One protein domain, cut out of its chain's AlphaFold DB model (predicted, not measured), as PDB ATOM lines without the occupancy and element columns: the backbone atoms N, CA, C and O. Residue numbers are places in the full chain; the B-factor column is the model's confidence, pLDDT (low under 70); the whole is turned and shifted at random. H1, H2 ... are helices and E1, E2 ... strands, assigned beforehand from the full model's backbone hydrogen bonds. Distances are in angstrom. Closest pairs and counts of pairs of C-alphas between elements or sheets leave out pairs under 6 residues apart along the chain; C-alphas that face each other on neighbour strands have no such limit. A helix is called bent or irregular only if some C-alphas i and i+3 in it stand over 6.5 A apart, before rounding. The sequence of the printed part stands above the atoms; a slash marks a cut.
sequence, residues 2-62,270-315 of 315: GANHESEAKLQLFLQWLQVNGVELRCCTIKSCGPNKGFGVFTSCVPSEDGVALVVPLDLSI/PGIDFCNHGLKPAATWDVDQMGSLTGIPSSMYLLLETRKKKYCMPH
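What this domain is: This is residues 2 to 62 and 270 to 315 of the 315 residues of a protein of Dendrobium catenatum (UniProt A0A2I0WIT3). Look for a small, strongly twisted sheet of E3, E5 and E4 halfway along a drawn-out shape; on one side of it the long helix H1 runs beside the hairpin of E1 and E2, and on the other the short helix H2 leads into a tail. H1 and the tail make the length, and residues 309 to 315 stick out free. The printed part has 107 residues, with two named helices and five named strands in the order H1, E1, E2, E3, E4, E5, H2; the class is mixed, and both sheets, E3 - E5 - E4 and E1 - E2, are antiparallel. By its radius of gyration of the C-alphas, 15.0 A, the whole is compact, yet its C-alphas span 59 by 28 by 25 A.

How they stand to each other: Start at H1, residues 2 to 20, where every O i to N i+4 pair is within hydrogen-bond range. Its closest C-alphas to E1, residues 28 to 32, are those of Leu 11 and Ile 30, 7.9 A apart. E1 forms an antiparallel hairpin with E2, residues 39 to 43; look at N 29 and O 42, 2.8 A apart. Go on to E3, residues 52 to 57: its Ala 53 and Cys 28 of E1 have their C-alphas 5.5 A apart, the closest of the two strands. H1 and E3 are apart, but only just, at 8.5 A. E3 is an edge strand, antiparallel to E5, residues 299 to 304, at 165 degrees, with N 53 and O 302 2.8 A apart. The other edge strand, E4, residues 283 to 288, forms a hairpin with E5; N 286 and O 301 are 3.0 A apart. H2, residues 305 to 311, only grazes this sheet, with residues 305 to 308. The closest C-alphas of E4 and H2 are those of Ala 283 and Glu 305, 5.0 A apart. H2 is only just irregular, C-alphas 306 and 309 being 6.6 A apart; 0 of 3 O i to N i+4 pairs and 3 of 4 O i to N i+3 pairs are within range.

Where its parts are: Find C-alpha 2 at (47.367, 26.815, 65.663); H1 runs 27.4 A from there to C-alpha 20. E1 and E2 each measure 13.4 A, E3 13.8 A, E4 15.6 A and E5 16.2 A. H2 runs 10.9 A and ends at C-alpha 311, (49.115, 47.604, 22.385).

The domain as a whole: The C-alphas of Gly 2 and His 315, the two farthest apart, are 59.1 A apart. Residues 63 to 269 are not printed; C-alphas 62 and 270 are 8.3 A apart across this cut. Of the links printed whole, none is long. Look for pLDDT under 70 at residues 2 to 4, 277 to 278 and 306 to 315.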
ATOM      1  N   GLY A   2      48.185  27.799  66.406       56.09
ATOM      2  CA  GLY A   2      47.367  26.815  65.663       56.09
ATOM      3  C   GLY A   2      46.605  27.339  64.430       56.09
ATOM      4  O   GLY A   2      46.711  26.745  63.367       56.09
ATOM      5  N   ALA A   3      45.929  28.492  64.521       60.50
ATOM      6  CA  ALA A   3      45.121  29.030  63.410       60.50
ATOM      7  C   ALA A   3      45.932  29.380  62.143       60.50
ATOM      8  O   ALA A   3      45.434  29.268  61.023       60.50
ATOM      9  N   ASN A   4      47.200  29.778  62.308       66.75
ATOM     10  CA  ASN A   4      48.075  30.091  61.176       66.75
ATOM     11  C   ASN A   4      48.557  28.814  60.470       66.75
ATOM     12  O   ASN A   4      48.672  28.789  59.253       66.75
ATOM     13  N   HIS A   5      48.784  27.741  61.233       73.56
ATOM     14  CA  HIS A   5      49.188  26.443  60.693       73.56
ATOM     15  C   HIS A   5      48.038  25.743  59.954       73.56
ATOM     16  O   HIS A   5      48.257  25.119  58.921       73.56
ATOM     17  N   GLU A   6      46.804  25.865  60.450       79.44
ATOM     18  CA  GLU A   6      45.615  25.346  59.762       79.44
ATOM     19  C   GLU A   6      45.350  26.094  58.446       79.44
ATOM     20  O   GLU A   6      45.086  25.470  57.421       79.44
ATOM     21  N   SER A   7      45.475  27.426  58.458       83.56
ATOM     22  CA  SER A   7      45.302  28.254  57.257       83.56
ATOM     23  C   SER A   7      46.344  27.930  56.184       83.56
ATOM     24  O   SER A   7      46.009  27.863  55.004       83.56
ATOM     25  N   GLU A   8      47.592  27.692  56.589       88.06
ATOM     26  CA  GLU A   8      48.658  27.279  55.674       88.06
ATOM     27  C   GLU A   8      48.392  25.880  55.100       88.06
ATOM     28  O   GLU A   8      48.512  25.681  53.897       88.06
ATOM     29  N   ALA A   9      47.952  24.920  55.922       92.12
ATOM     30  CA  ALA A   9      47.619  23.578  55.445       92.12
ATOM     31  C   ALA A   9      46.477  23.591  54.410       92.12
ATOM     32  O   ALA A   9      46.586  22.932  53.376       92.12
ATOM     33  N   LYS A  10      45.419  24.383  54.647       93.00
ATOM     34  CA  LYS A  10      44.326  24.584  53.676       93.00
ATOM     35  C   LYS A  10      44.841  25.177  52.367       93.00
ATOM     36  O   LYS A  10      44.515  24.667  51.299       93.00
ATOM     37  N   LEU A  11      45.700  26.195  52.451       94.56
ATOM     38  CA  LEU A  11      46.307  26.815  51.275       94.56
ATOM     39  C   LEU A  11      47.148  25.814  50.472       94.56
ATOM     40  O   LEU A  11      47.021  25.772  49.253       94.56
ATOM     41  N   GLN A  12      47.968  24.987  51.122       95.88
ATOM     42  CA  GLN A  12      48.779  23.983  50.424       95.88
ATOM     43  C   GLN A  12      47.914  22.941  49.702       95.88
ATOM     44  O   GLN A  12      48.173  22.634  48.537       95.88
ATOM     45  N   LEU A  13      46.850  22.452  50.347       96.69
ATOM     46  CA  LEU A  13      45.889  21.543  49.714       96.69
ATOM     47  C   LEU A  13      45.192  22.199  48.517       96.69
ATOM     48  O   LEU A  13      45.036  21.568  47.472       96.69
ATOM     49  N   PHE A  14      44.817  23.472  48.639       97.38
ATOM     50  CA  PHE A  14      44.215  24.222  47.546       97.38
ATOM     51  C   PHE A  14      45.179  24.426  46.370       97.38
ATOM     52  O   PHE A  14      44.795  24.206  45.226       97.38
ATOM     53  N   LEU A  15      46.441  24.782  46.624       96.88
ATOM     54  CA  LEU A  15      47.456  24.934  45.574       96.88
ATOM     55  C   LEU A  15      47.713  23.613  44.836       96.88
ATOM     56  O   LEU A  15      47.809  23.604  43.609       96.88
ATOM     57  N   GLN A  16      47.770  22.496  45.565       97.31
ATOM     58  CA  GLN A  16      47.876  21.168  44.962       97.31
ATOM     59  C   GLN A  16      46.640  20.843  44.115       97.31
ATOM     60  O   GLN A  16      46.767  20.340  42.999       97.31
ATOM     61  N   TRP A  17      45.447  21.151  44.621       98.12
ATOM     62  CA  TRP A  17      44.199  20.942  43.896       98.12
ATOM     63  C   TRP A  17      44.129  21.772  42.610       98.12
ATOM     64  O   TRP A  17      43.764  21.237  41.565       98.12
ATOM     65  N   LEU A  18      44.544  23.041  42.647       97.62
ATOM     66  CA  LEU A  18      44.651  23.893  41.461       97.62
ATOM     67  C   LEU A  18      45.563  23.253  40.407       97.62
ATOM     68  O   LEU A  18      45.167  23.118  39.251       97.62
ATOM     69  N   GLN A  19      46.747  22.789  40.817       96.44
ATOM     70  CA  GLN A  19      47.696  22.138  39.915       96.44
ATOM     71  C   GLN A  19      47.113  20.872  39.268       96.44
ATOM     72  O   GLN A  19      47.250  20.680  38.062       96.44
ATOM     73  N   VAL A  20      46.444  20.016  40.050       97.38
ATOM     74  CA  VAL A  20      45.806  18.787  39.544       97.38
ATOM     75  C   VAL A  20      44.698  19.098  38.534       97.38
ATOM     76  O   VAL A  20      44.517  18.344  37.582       97.38
ATOM     77  N   ASN A  21      44.001  20.225  38.697       97.19
ATOM     78  CA  ASN A  21      42.943  20.675  37.791       97.19
ATOM     79  C   ASN A  21      43.450  21.573  36.644       97.19
ATOM     80  O   ASN A  21      42.655  22.251  35.996       97.19
ATOM     81  N   GLY A  22      44.760  21.591  36.376       96.62
ATOM     82  CA  GLY A  22      45.334  22.279  35.215       96.62
ATOM     83  C   GLY A  22      45.423  23.799  35.345       96.62
ATOM     84  O   GLY A  22      45.577  24.489  34.339       96.62
ATOM     85  N   VAL A  23      45.326  24.338  36.561       97.31
ATOM     86  CA  VAL A  23      45.544  25.766  36.812       97.31
ATOM     87  C   VAL A  23      47.039  26.067  36.836       97.31
ATOM     88  O   VAL A  23      47.805  25.430  37.561       97.31
ATOM     89  N   GLU A  24      47.450  27.092  36.094       95.75
ATOM     90  CA  GLU A  24      48.839  27.543  36.047       95.75
ATOM     91  C   GLU A  24      49.027  28.862  36.796       95.75
ATOM     92  O   GLU A  24      48.529  29.912  36.384       95.75
ATOM     93  N   LEU A  25      49.818  28.826  37.870       94.19
ATOM     94  CA  LEU A  25      50.336  30.015  38.551       94.19
ATOM     95  C   LEU A  25      51.708  30.364  37.951       94.19
ATOM     96  O   LEU A  25      52.716  29.773  38.330       94.19
ATOM     97  N   ARG A  26      51.756  31.297  36.991       92.38
ATOM     98  CA  ARG A  26      52.983  31.613  36.228       92.38
ATOM     99  C   ARG A  26      53.892  32.600  36.948       92.38
ATOM    100  O   ARG A  26      55.022  32.283  37.302       92.38
ATOM    101  N   CYS A  27      53.394  33.814  37.162       88.75
ATOM    102  CA  CYS A  27      54.115  34.884  37.857       88.75
ATOM    103  C   CYS A  27      53.346  35.403  39.073       88.75
ATOM    104  O   CYS A  27      53.522  36.548  39.500       88.75
ATOM    105  N   CYS A  28      52.489  34.551  39.643       92.69
ATOM    106  CA  CYS A  28      51.732  34.854  40.843       92.69
ATOM    107  C   CYS A  28      51.786  33.735  41.888       92.69
ATOM    108  O   CYS A  28      52.325  32.653  41.674       92.69
ATOM    109  N   THR A  29      51.264  34.045  43.067       93.12
ATOM    110  CA  THR A  29      51.105  33.141  44.201       93.12
ATOM    111  C   THR A  29      49.913  33.602  45.036       93.12
ATOM    112  O   THR A  29      49.557  34.782  45.012       93.12
ATOM    113  N   ILE A  30      49.299  32.689  45.780       93.19
ATOM    114  CA  ILE A  30      48.179  32.990  46.672       93.19
ATOM    115  C   ILE A  30      48.718  33.061  48.095       93.19
ATOM    116  O   ILE A  30      49.455  32.179  48.528       93.19
ATOM    117  N   LYS A  31      48.382  34.131  48.820       90.88
ATOM    118  CA  LYS A  31      48.846  34.353  50.196       90.88
ATOM    119  C   LYS A  31      47.701  34.788  51.089       90.88
ATOM    120  O   LYS A  31      46.770  35.454  50.637       90.88
ATOM    121  N   SER A  32      47.812  34.462  52.375       89.06
ATOM    122  CA  SER A  32      46.937  35.030  53.398       89.06
ATOM    123  C   SER A  32      47.194  36.533  53.543       89.06
ATOM    124  O   SER A  32      48.328  36.981  53.711       89.06
ATOM    125  N   CYS A  33      46.118  37.311  53.505       86.06
ATOM    126  CA  CYS A  33      46.074  38.749  53.749       86.06
ATOM    127  C   CYS A  33      45.732  39.073  55.217       86.06
ATOM    128  O   CYS A  33      45.430  40.224  55.550       86.06
ATOM    129  N   GLY A  34      45.764  38.063  56.092       82.69
ATOM    130  CA  GLY A  34      45.360  38.153  57.489       82.69
ATOM    131  C   GLY A  34      43.887  37.790  57.719       82.69
ATOM    132  O   GLY A  34      43.109  37.651  56.772       82.69
ATOM    133  N   PRO A  35      43.476  37.668  58.994       77.25
ATOM    134  CA  PRO A  35      42.195  37.069  59.376       77.25
ATOM    135  C   PRO A  35      40.971  37.823  58.837       77.25
ATOM    136  O   PRO A  35      39.949  37.210  58.566       77.25
ATOM    137  N   ASN A  36      41.087  39.137  58.619       77.88
ATOM    138  CA  ASN A  36      39.966  39.982  58.192       77.88
ATOM    139  C   ASN A  36      39.869  40.159  56.670       77.88
ATOM    140  O   ASN A  36      38.929  40.781  56.187       77.88
ATOM    141  N   LYS A  37      40.873  39.701  55.913       80.62
ATOM    142  CA  LYS A  37      40.964  39.917  54.458       80.62
ATOM    143  C   LYS A  37      40.989  38.615  53.660       80.62
ATOM    144  O   LYS A  37      40.881  38.668  52.441       80.62
ATOM    145  N   GLY A  38      41.133  37.470  54.325       85.56
ATOM    146  CA  GLY A  38      41.186  36.166  53.670       85.56
ATOM    147  C   GLY A  38      42.459  36.000  52.845       85.56
ATOM    148  O   GLY A  38      43.546  36.341  53.310       85.56
ATOM    149  N   PHE A  39      42.326  35.481  51.628       89.62
ATOM    150  CA  PHE A  39      43.434  35.211  50.712       89.62
ATOM    151  C   PHE A  39      43.406  36.155  49.513       89.62
ATOM    152  O   PHE A  39      42.347  36.630  49.110       89.62
ATOM    153  N   GLY A  40      44.579  36.422  48.944       90.75
ATOM    154  CA  GLY A  40      44.726  37.238  47.745       90.75
ATOM    155  C   GLY A  40      45.792  36.694  46.805       90.75
ATOM    156  O   GLY A  40      46.715  35.994  47.232       90.75
ATOM    157  N   VAL A  41      45.669  37.046  45.525       91.75
ATOM    158  CA  VAL A  41      46.680  36.770  44.495       91.75
ATOM    159  C   VAL A  41      47.726  37.886  44.490       91.75
ATOM    160  O   VAL A  41      47.396  39.069  44.426       91.75
ATOM    161  N   PHE A  42      49.001  37.507  44.530       90.69
ATOM    162  CA  PHE A  42      50.147  38.414  44.515       90.69
ATOM    163  C   PHE A  42      51.095  38.040  43.392       90.69
ATOM    164  O   PHE A  42      51.332  36.858  43.154       90.69
ATOM    165  N   THR A  43      51.707  39.029  42.752       90.06
ATOM    166  CA  THR A  43      52.826  38.773  41.847       90.06
ATOM    167  C   THR A  43      54.014  38.204  42.629       90.06
ATOM    168  O   THR A  43      54.313  38.633  43.747       90.06
ATOM    169  N   SER A  44      54.671  37.190  42.068       87.31
ATOM    170  CA  SER A  44      55.787  36.472  42.700       87.31
ATOM    171  C   SER A  44      57.123  36.705  41.995       87.31
ATOM    172  O   SER A  44      58.174  36.517  42.606       87.31
ATOM    173  N   CYS A  45      57.102  37.150  40.739       82.81
ATOM    174  CA  CYS A  45      58.295  37.433  39.951       82.81
ATOM    175  C   CYS A  45      58.025  38.504  38.882       82.81
ATOM    176  O   CYS A  45      56.921  39.048  38.778       82.81
ATOM    177  N   VAL A  46      59.060  38.830  38.102       78.94
ATOM    178  CA  VAL A  46      58.910  39.669  36.909       78.94
ATOM    179  C   VAL A  46      58.092  38.882  35.878       78.94
ATOM    180  O   VAL A  46      58.460  37.743  35.589       78.94
ATOM    181  N   PRO A  47      57.006  39.452  35.326       74.69
ATOM    182  CA  PRO A  47      56.161  38.741  34.375       74.69
ATOM    183  C   PRO A  47      56.941  38.299  33.138       74.69
ATOM    184  O   PRO A  47      57.812  39.028  32.652       74.69
ATOM    185  N   SER A  48      56.586  37.126  32.615       75.00
ATOM    186  CA  SER A  48      56.989  36.658  31.288       75.00
ATOM    187  C   SER A  48      56.595  37.666  30.215       75.00
ATOM    188  O   SER A  48      55.792  38.576  30.449       75.00
ATOM    189  N   GLU A  49      57.156  37.505  29.012       78.25
ATOM    190  CA  GLU A  49      56.803  38.385  27.909       78.25
ATOM    191  C   GLU A  49      55.284  38.439  27.731       78.25
ATOM    192  O   GLU A  49      54.768  39.546  27.726       78.25
ATOM    193  N   ASP A  50      54.556  37.325  27.703       83.06
ATOM    194  CA  ASP A  50      53.088  37.302  27.561       83.06
ATOM    195  C   ASP A  50      52.304  38.124  28.618       83.06
ATOM    196  O   ASP A  50      51.190  38.563  28.341       83.06
ATOM    197  N   GLY A  51      52.888  38.417  29.787       88.94
ATOM    198  CA  GLY A  51      52.245  39.143  30.886       88.94
ATOM    199  C   GLY A  51      51.150  38.356  31.614       88.94
ATOM    200  O   GLY A  51      50.409  38.952  32.402       88.94
ATOM    201  N   VAL A  52      51.031  37.052  31.351       92.56
ATOM    202  CA  VAL A  52      50.007  36.177  31.928       92.56
ATOM    203  C   VAL A  52      50.455  35.711  33.312       92.56
ATOM    204  O   VAL A  52      51.529  35.135  33.483       92.56
ATOM    205  N   ALA A  53      49.633  35.973  34.324       93.06
ATOM    206  CA  ALA A  53      49.939  35.655  35.715       93.06
ATOM    207  C   ALA A  53      49.304  34.350  36.194       93.06
ATOM    208  O   ALA A  53      49.962  33.580  36.891       93.06
ATOM    209  N   LEU A  54      48.052  34.116  35.815       94.50
ATOM    210  CA  LEU A  54      47.238  32.975  36.225       94.50
ATOM    211  C   LEU A  54      46.456  32.481  35.008       94.50
ATOM    212  O   LEU A  54      45.930  33.313  34.273       94.50
ATOM    213  N   VAL A  55      46.361  31.168  34.818       96.19
ATOM    214  CA  VAL A  55      45.501  30.533  33.807       96.19
ATOM    215  C   VAL A  55      44.634  29.486  34.492       96.19
ATOM    216  O   VAL A  55      45.157  28.644  35.213       96.19
ATOM    217  N   VAL A  56      43.323  29.538  34.271       96.75
ATOM    218  CA  VAL A  56      42.324  28.618  34.825       96.75
ATOM    219  C   VAL A  56      41.530  28.005  33.669       96.75
ATOM    220  O   VAL A  56      40.891  28.752  32.924       96.75
ATOM    221  N   PRO A  57      41.532  26.672  33.489       96.19
ATOM    222  CA  PRO A  57      40.661  26.021  32.515       96.19
ATOM    223  C   PRO A  57      39.192  26.346  32.788       96.19
ATOM    224  O   PRO A  57      38.742  26.297  33.934       96.19
ATOM    225  N   LEU A  58      38.422  26.649  31.742       93.94
ATOM    226  CA  LEU A  58      37.002  26.973  31.890       93.94
ATOM    227  C   LEU A  58      36.191  25.804  32.476       93.94
ATOM    228  O   LEU A  58      35.197  26.040  33.164       93.94
ATOM    229  N   ASP A  59      36.658  24.562  32.308       93.69
ATOM    230  CA  ASP A  59      36.024  23.355  32.861       93.69
ATOM    231  C   ASP A  59      35.991  23.336  34.397       93.69
ATOM    232  O   ASP A  59      35.162  22.626  34.976       93.69
ATOM    233  N   LEU A  60      36.877  24.112  35.037       95.81
ATOM    234  CA  LEU A  60      36.977  24.256  36.490       95.81
ATOM    235  C   LEU A  60      36.031  25.332  37.049       95.81
ATOM    236  O   LEU A  60      35.968  25.539  38.260       95.81
ATOM    237  N   SER A  61      35.301  26.043  36.190       95.56
ATOM    238  CA  SER A  61      34.302  27.015  36.632       95.56
ATOM    239  C   SER A  61      33.034  26.331  37.152       95.56
ATOM    240  O   SER A  61      32.590  25.308  36.628       95.56
ATOM    241  N   ILE A  62      32.412  26.928  38.167       97.38
ATOM    242  CA  ILE A  62      31.068  26.561  38.617       97.38
ATOM    243  C   ILE A  62      30.090  27.457  37.862       97.38
ATOM    244  O   ILE A  62      29.954  28.638  38.176       97.38
ATOM    245  N   PRO A 270      37.494  29.297  40.501       94.06
ATOM    246  CA  PRO A 270      38.452  29.077  41.575       94.06
ATOM    247  C   PRO A 270      39.790  29.767  41.308       94.06
ATOM    248  O   PRO A 270      40.419  29.561  40.270       94.06
ATOM    249  N   GLY A 271      40.238  30.595  42.252       87.69
ATOM    250  CA  GLY A 271      41.519  31.295  42.162       87.69
ATOM    251  C   GLY A 271      41.377  32.747  41.702       87.69
ATOM    252  O   GLY A 271      42.005  33.641  42.273       87.69
ATOM    253  N   ILE A 272      40.534  33.001  40.700       85.81
ATOM    254  CA  ILE A 272      40.301  34.353  40.168       85.81
ATOM    255  C   ILE A 272      39.434  35.176  41.122       85.81
ATOM    256  O   ILE A 272      39.658  36.377  41.267       85.81
ATOM    257  N   ASP A 273      38.536  34.526  41.857       82.88
ATOM    258  CA  ASP A 273      37.696  35.122  42.899       82.88
ATOM    259  C   ASP A 273      38.473  35.661  44.123       82.88
ATOM    260  O   ASP A 273      37.895  36.323  44.985       82.88
ATOM    261  N   PHE A 274      39.792  35.437  44.195       83.19
ATOM    262  CA  PHE A 274      40.690  36.070  45.176       83.19
ATOM    263  C   PHE A 274      41.344  37.368  44.673       83.19
ATOM    264  O   PHE A 274      42.128  37.993  45.396       83.19
ATOM    265  N   CYS A 275      41.092  37.773  43.428       83.44
ATOM    266  CA  CYS A 275      41.652  39.002  42.878       83.44
ATOM    267  C   CYS A 275      40.914  40.235  43.418       83.44
ATOM    268  O   CYS A 275      39.701  40.241  43.598       83.44
ATOM    269  N   ASN A 276      41.653  41.318  43.663       71.94
ATOM    270  CA  ASN A 276      41.053  42.566  44.125       71.94
ATOM    271  C   ASN A 276      40.430  43.351  42.958       71.94
ATOM    272  O   ASN A 276      41.070  43.554  41.924       71.94
ATOM    273  N   HIS A 277      39.229  43.883  43.169       67.62
ATOM    274  CA  HIS A 277      38.520  44.743  42.226       67.62
ATOM    275  C   HIS A 277      38.735  46.218  42.596       67.62
ATOM    276  O   HIS A 277      37.918  46.854  43.259       67.62
ATOM    277  N   GLY A 278      39.885  46.768  42.200       67.00
ATOM    278  CA  GLY A 278      40.184  48.194  42.357       67.00
ATOM    279  C   GLY A 278      39.670  49.039  41.185       67.00
ATOM    280  O   GLY A 278      39.615  48.566  40.054       67.00
ATOM    281  N   LEU A 279      39.389  50.328  41.427       70.88
ATOM    282  CA  LEU A 279      39.018  51.301  40.376       70.88
ATOM    283  C   LEU A 279      40.085  51.449  39.275       70.88
ATOM    284  O   LEU A 279      39.780  51.858  38.159       70.88
ATOM    285  N   LYS A 280      41.345  51.140  39.603       81.19
ATOM    286  CA  LYS A 280      42.459  51.029  38.658       81.19
ATOM    287  C   LYS A 280      42.989  49.597  38.731       81.19
ATOM    288  O   LYS A 280      43.706  49.285  39.686       81.19
ATOM    289  N   PRO A 281      42.578  48.714  37.809       80.88
ATOM    290  CA  PRO A 281      42.897  47.300  37.908       80.88
ATOM    291  C   PRO A 281      44.349  47.046  37.496       80.88
ATOM    292  O   PRO A 281      44.703  47.217  36.337       80.88
ATOM    293  N   ALA A 282      45.177  46.562  38.426       84.81
ATOM    294  CA  ALA A 282      46.564  46.171  38.139       84.81
ATOM    295  C   ALA A 282      46.674  44.947  37.202       84.81
ATOM    296  O   ALA A 282      47.751  44.643  36.681       84.81
ATOM    297  N   ALA A 283      45.563  44.240  37.006       87.88
ATOM    298  CA  ALA A 283      45.426  43.119  36.099       87.88
ATOM    299  C   ALA A 283      43.982  43.033  35.589       87.88
ATOM    300  O   ALA A 283      43.051  43.425  36.291       87.88
ATOM    301  N   THR A 284      43.790  42.494  34.392       89.25
ATOM    302  CA  THR A 284      42.468  42.181  33.842       89.25
ATOM    303  C   THR A 284      42.399  40.722  33.469       89.25
ATOM    304  O   THR A 284      43.402  40.167  33.034       89.25
ATOM    305  N   TRP A 285      41.236  40.111  33.620       89.94
ATOM    306  CA  TRP A 285      41.015  38.747  33.173       89.94
ATOM    307  C   TRP A 285      40.312  38.738  31.812       89.94
ATOM    308  O   TRP A 285      39.605  39.690  31.478       89.94
ATOM    309  N   ASP A 286      40.564  37.701  31.023       90.94
ATOM    310  CA  ASP A 286      39.983  37.488  29.694       90.94
ATOM    311  C   ASP A 286      39.967  35.978  29.385       90.94
ATOM    312  O   ASP A 286      40.474  35.181  30.184       90.94
ATOM    313  N   VAL A 287      39.371  35.575  28.265       92.19
ATOM    314  CA  VAL A 287      39.245  34.171  27.855       92.19
ATOM    315  C   VAL A 287      40.025  33.903  26.573       92.19
ATOM    316  O   VAL A 287      39.827  34.551  25.549       92.19
ATOM    317  N   ASP A 288      40.894  32.896  26.617       91.81
ATOM    318  CA  ASP A 288      41.590  32.359  25.456       91.81
ATOM    319  C   ASP A 288      40.879  31.090  24.977       91.81
ATOM    320  O   ASP A 288      41.037  29.997  25.527       91.81
ATOM    321  N   GLN A 289      40.064  31.245  23.934       89.94
ATOM    322  CA  GLN A 289      39.309  30.143  23.338       89.94
ATOM    323  C   GLN A 289      40.228  29.083  22.718       89.94
ATOM    324  O   GLN A 289      39.991  27.888  22.884       89.94
ATOM    325  N   MET A 290      41.269  29.514  22.001       89.81
ATOM    326  CA  MET A 290      42.110  28.629  21.187       89.81
ATOM    327  C   MET A 290      43.357  28.146  21.931       89.81
ATOM    328  O   MET A 290      44.004  27.205  21.477       89.81
ATOM    329  N   GLY A 291      43.710  28.790  23.044       91.25
ATOM    330  CA  GLY A 291      44.962  28.553  23.757       91.25
ATOM    331  C   GLY A 291      46.169  29.161  23.042       91.25
ATOM    332  O   GLY A 291      47.288  28.701  23.241       91.25
ATOM    333  N   SER A 292      45.981  30.151  22.164       92.19
ATOM    334  CA  SER A 292      47.094  30.741  21.405       92.19
ATOM    335  C   SER A 292      47.990  31.641  22.264       92.19
ATOM    336  O   SER A 292      49.177  31.781  21.972       92.19
ATOM    337  N   LEU A 293      47.439  32.221  23.330       91.88
ATOM    338  CA  LEU A 293      48.150  33.030  24.312       91.88
ATOM    339  C   LEU A 293      48.539  32.197  25.537       91.88
ATOM    340  O   LEU A 293      49.657  32.308  26.040       91.88
ATOM    341  N   THR A 294      47.618  31.379  26.039       93.06
ATOM    342  CA  THR A 294      47.820  30.627  27.279       93.06
ATOM    343  C   THR A 294      48.397  29.235  27.040       93.06
ATOM    344  O   THR A 294      48.874  28.620  27.980       93.06
ATOM    345  N   GLY A 295      48.374  28.695  25.824       93.19
ATOM    346  CA  GLY A 295      48.702  27.286  25.575       93.19
ATOM    347  C   GLY A 295      47.634  26.300  26.069       93.19
ATOM    348  O   GLY A 295      47.765  25.104  25.821       93.19
ATOM    349  N   ILE A 296      46.575  26.784  26.734       92.56
ATOM    350  CA  ILE A 296      45.464  25.984  27.253       92.56
ATOM    351  C   ILE A 296      44.186  26.435  26.533       92.56
ATOM    352  O   ILE A 296      43.733  27.563  26.747       92.56
ATOM    353  N   PRO A 297      43.581  25.596  25.676       91.38
ATOM    354  CA  PRO A 297      42.346  25.960  24.996       91.38
ATOM    355  C   PRO A 297      41.211  26.131  26.004       91.38
ATOM    356  O   PRO A 297      41.167  25.437  27.019       91.38
ATOM    357  N   SER A 298      40.273  27.027  25.699       91.69
ATOM    358  CA  SER A 298      39.125  27.322  26.563       91.69
ATOM    359  C   SER A 298      39.558  27.598  28.006       91.69
ATOM    360  O   SER A 298      39.150  26.913  28.944       91.69
ATOM    361  N   SER A 299      40.422  28.597  28.186       94.44
ATOM    362  CA  SER A 299      40.914  29.008  29.502       94.44
ATOM    363  C   SER A 299      40.609  30.469  29.793       94.44
ATOM    364  O   SER A 299      40.643  31.318  28.909       94.44
ATOM    365  N   MET A 300      40.331  30.771  31.057       94.38
ATOM    366  CA  MET A 300      40.372  32.133  31.570       94.38
ATOM    367  C   MET A 300      41.791  32.442  32.046       94.38
ATOM    368  O   MET A 300      42.441  31.593  32.651       94.38
ATOM    369  N   TYR A 301      42.280  33.656  31.822       93.81
ATOM    370  CA  TYR A 301      43.604  34.059  32.284       93.81
ATOM    371  C   TYR A 301      43.612  35.460  32.877       93.81
ATOM    372  O   TYR A 301      42.816  36.309  32.493       93.81
ATOM    373  N   LEU A 302      44.540  35.713  33.799       92.81
ATOM    374  CA  LEU A 302      44.788  37.018  34.406       92.81
ATOM    375  C   LEU A 302      46.007  37.678  33.747       92.81
ATOM    376  O   LEU A 302      47.128  37.183  33.865       92.81
ATOM    377  N   LEU A 303      45.796  38.812  33.083       91.69
ATOM    378  CA  LEU A 303      46.802  39.596  32.368       91.69
ATOM    379  C   LEU A 303      47.209  40.840  33.162       91.69
ATOM    380  O   LEU A 303      46.365  41.662  33.515       91.69
ATOM    381  N   LEU A 304      48.507  41.030  33.389       89.25
ATOM    382  CA  LEU A 304      49.030  42.183  34.129       89.25
ATOM    383  C   LEU A 304      49.044  43.468  33.280       89.25
ATOM    384  O   LEU A 304      49.433  43.476  32.109       89.25
ATOM    385  N   GLU A 305      48.667  44.601  33.882       77.75
ATOM    386  CA  GLU A 305      48.427  45.867  33.167       77.75
ATOM    387  C   GLU A 305      49.692  46.478  32.529       77.75
ATOM    388  O   GLU A 305      49.598  47.251  31.571       77.75
ATOM    389  N   THR A 306      50.895  46.084  32.963       65.56
ATOM    390  CA  THR A 306      52.176  46.555  32.398       65.56
ATOM    391  C   THR A 306      52.302  46.349  30.880       65.56
ATOM    392  O   THR A 306      53.128  47.009  30.247       65.56
ATOM    393  N   ARG A 307      51.458  45.502  30.266       55.94
ATOM    394  CA  ARG A 307      51.365  45.282  28.812       55.94
ATOM    395  C   ARG A 307      50.268  46.061  28.077       55.94
ATOM    396  O   ARG A 307      50.445  46.276  26.878       55.94
ATOM    397  N   LYS A 308      49.196  46.558  28.716       50.56
ATOM    398  CA  LYS A 308      48.147  47.320  27.988       50.56
ATOM    399  C   LYS A 308      48.715  48.562  27.292       50.56
ATOM    400  O   LYS A 308      48.287  48.915  26.199       50.56
ATOM    401  N   LYS A 309      49.771  49.158  27.857       40.66
ATOM    402  CA  LYS A 309      50.483  50.300  27.257       40.66
ATOM    403  C   LYS A 309      51.316  49.970  26.010       40.66
ATOM    404  O   LYS A 309      51.740  50.903  25.342       40.66
ATOM    405  N   LYS A 310      51.565  48.695  25.681       39.91
ATOM    406  CA  LYS A 310      52.299  48.310  24.457       39.91
ATOM    407  C   LYS A 310      51.390  48.044  23.252       39.91
ATOM    408  O   LYS A 310      51.886  48.094  22.135       39.91
ATOM    409  N   TYR A 311      50.093  47.808  23.466       40.03
ATOM    410  CA  TYR A 311      49.115  47.604  22.385       40.03
ATOM    411  C   TYR A 311      48.305  48.861  22.036       40.03
ATOM    412  O   TYR A 311      47.626  48.878  21.018       40.03
ATOM    413  N   CYS A 312      48.430  49.939  22.816       36.66
ATOM    414  CA  CYS A 312      48.016  51.275  22.390       36.66
ATOM    415  C   CYS A 312      49.226  52.036  21.833       36.66
ATOM    416  O   CYS A 312      49.873  52.793  22.554       36.66
ATOM    417  N   MET A 313      49.522  51.840  20.550       26.53
ATOM    418  CA  MET A 313      50.222  52.840  19.741       26.53
ATOM    419  C   MET A 313      49.373  53.146  18.499       26.53
ATOM    420  O   MET A 313      48.665  52.262  18.020       26.53
ATOM    421  N   PRO A 314      49.373  54.410  18.050       36.94
ATOM    422  CA  PRO A 314      48.311  54.990  17.241       36.94
ATOM    423  C   PRO A 314      48.459  54.650  15.760       36.94
ATOM    424  O   PRO A 314      49.576  54.612  15.247       36.94
ATOM    425  N   HIS A 315      47.322  54.547  15.077       33.31
ATOM    426  CA  HIS A 315      47.153  55.069  13.724       33.31
ATOM    427  C   HIS A 315      45.786  55.738  13.620       33.31
ATOM    428  O   HIS A 315      44.805  55.132  14.105       33.31
TER     429      HIS A 315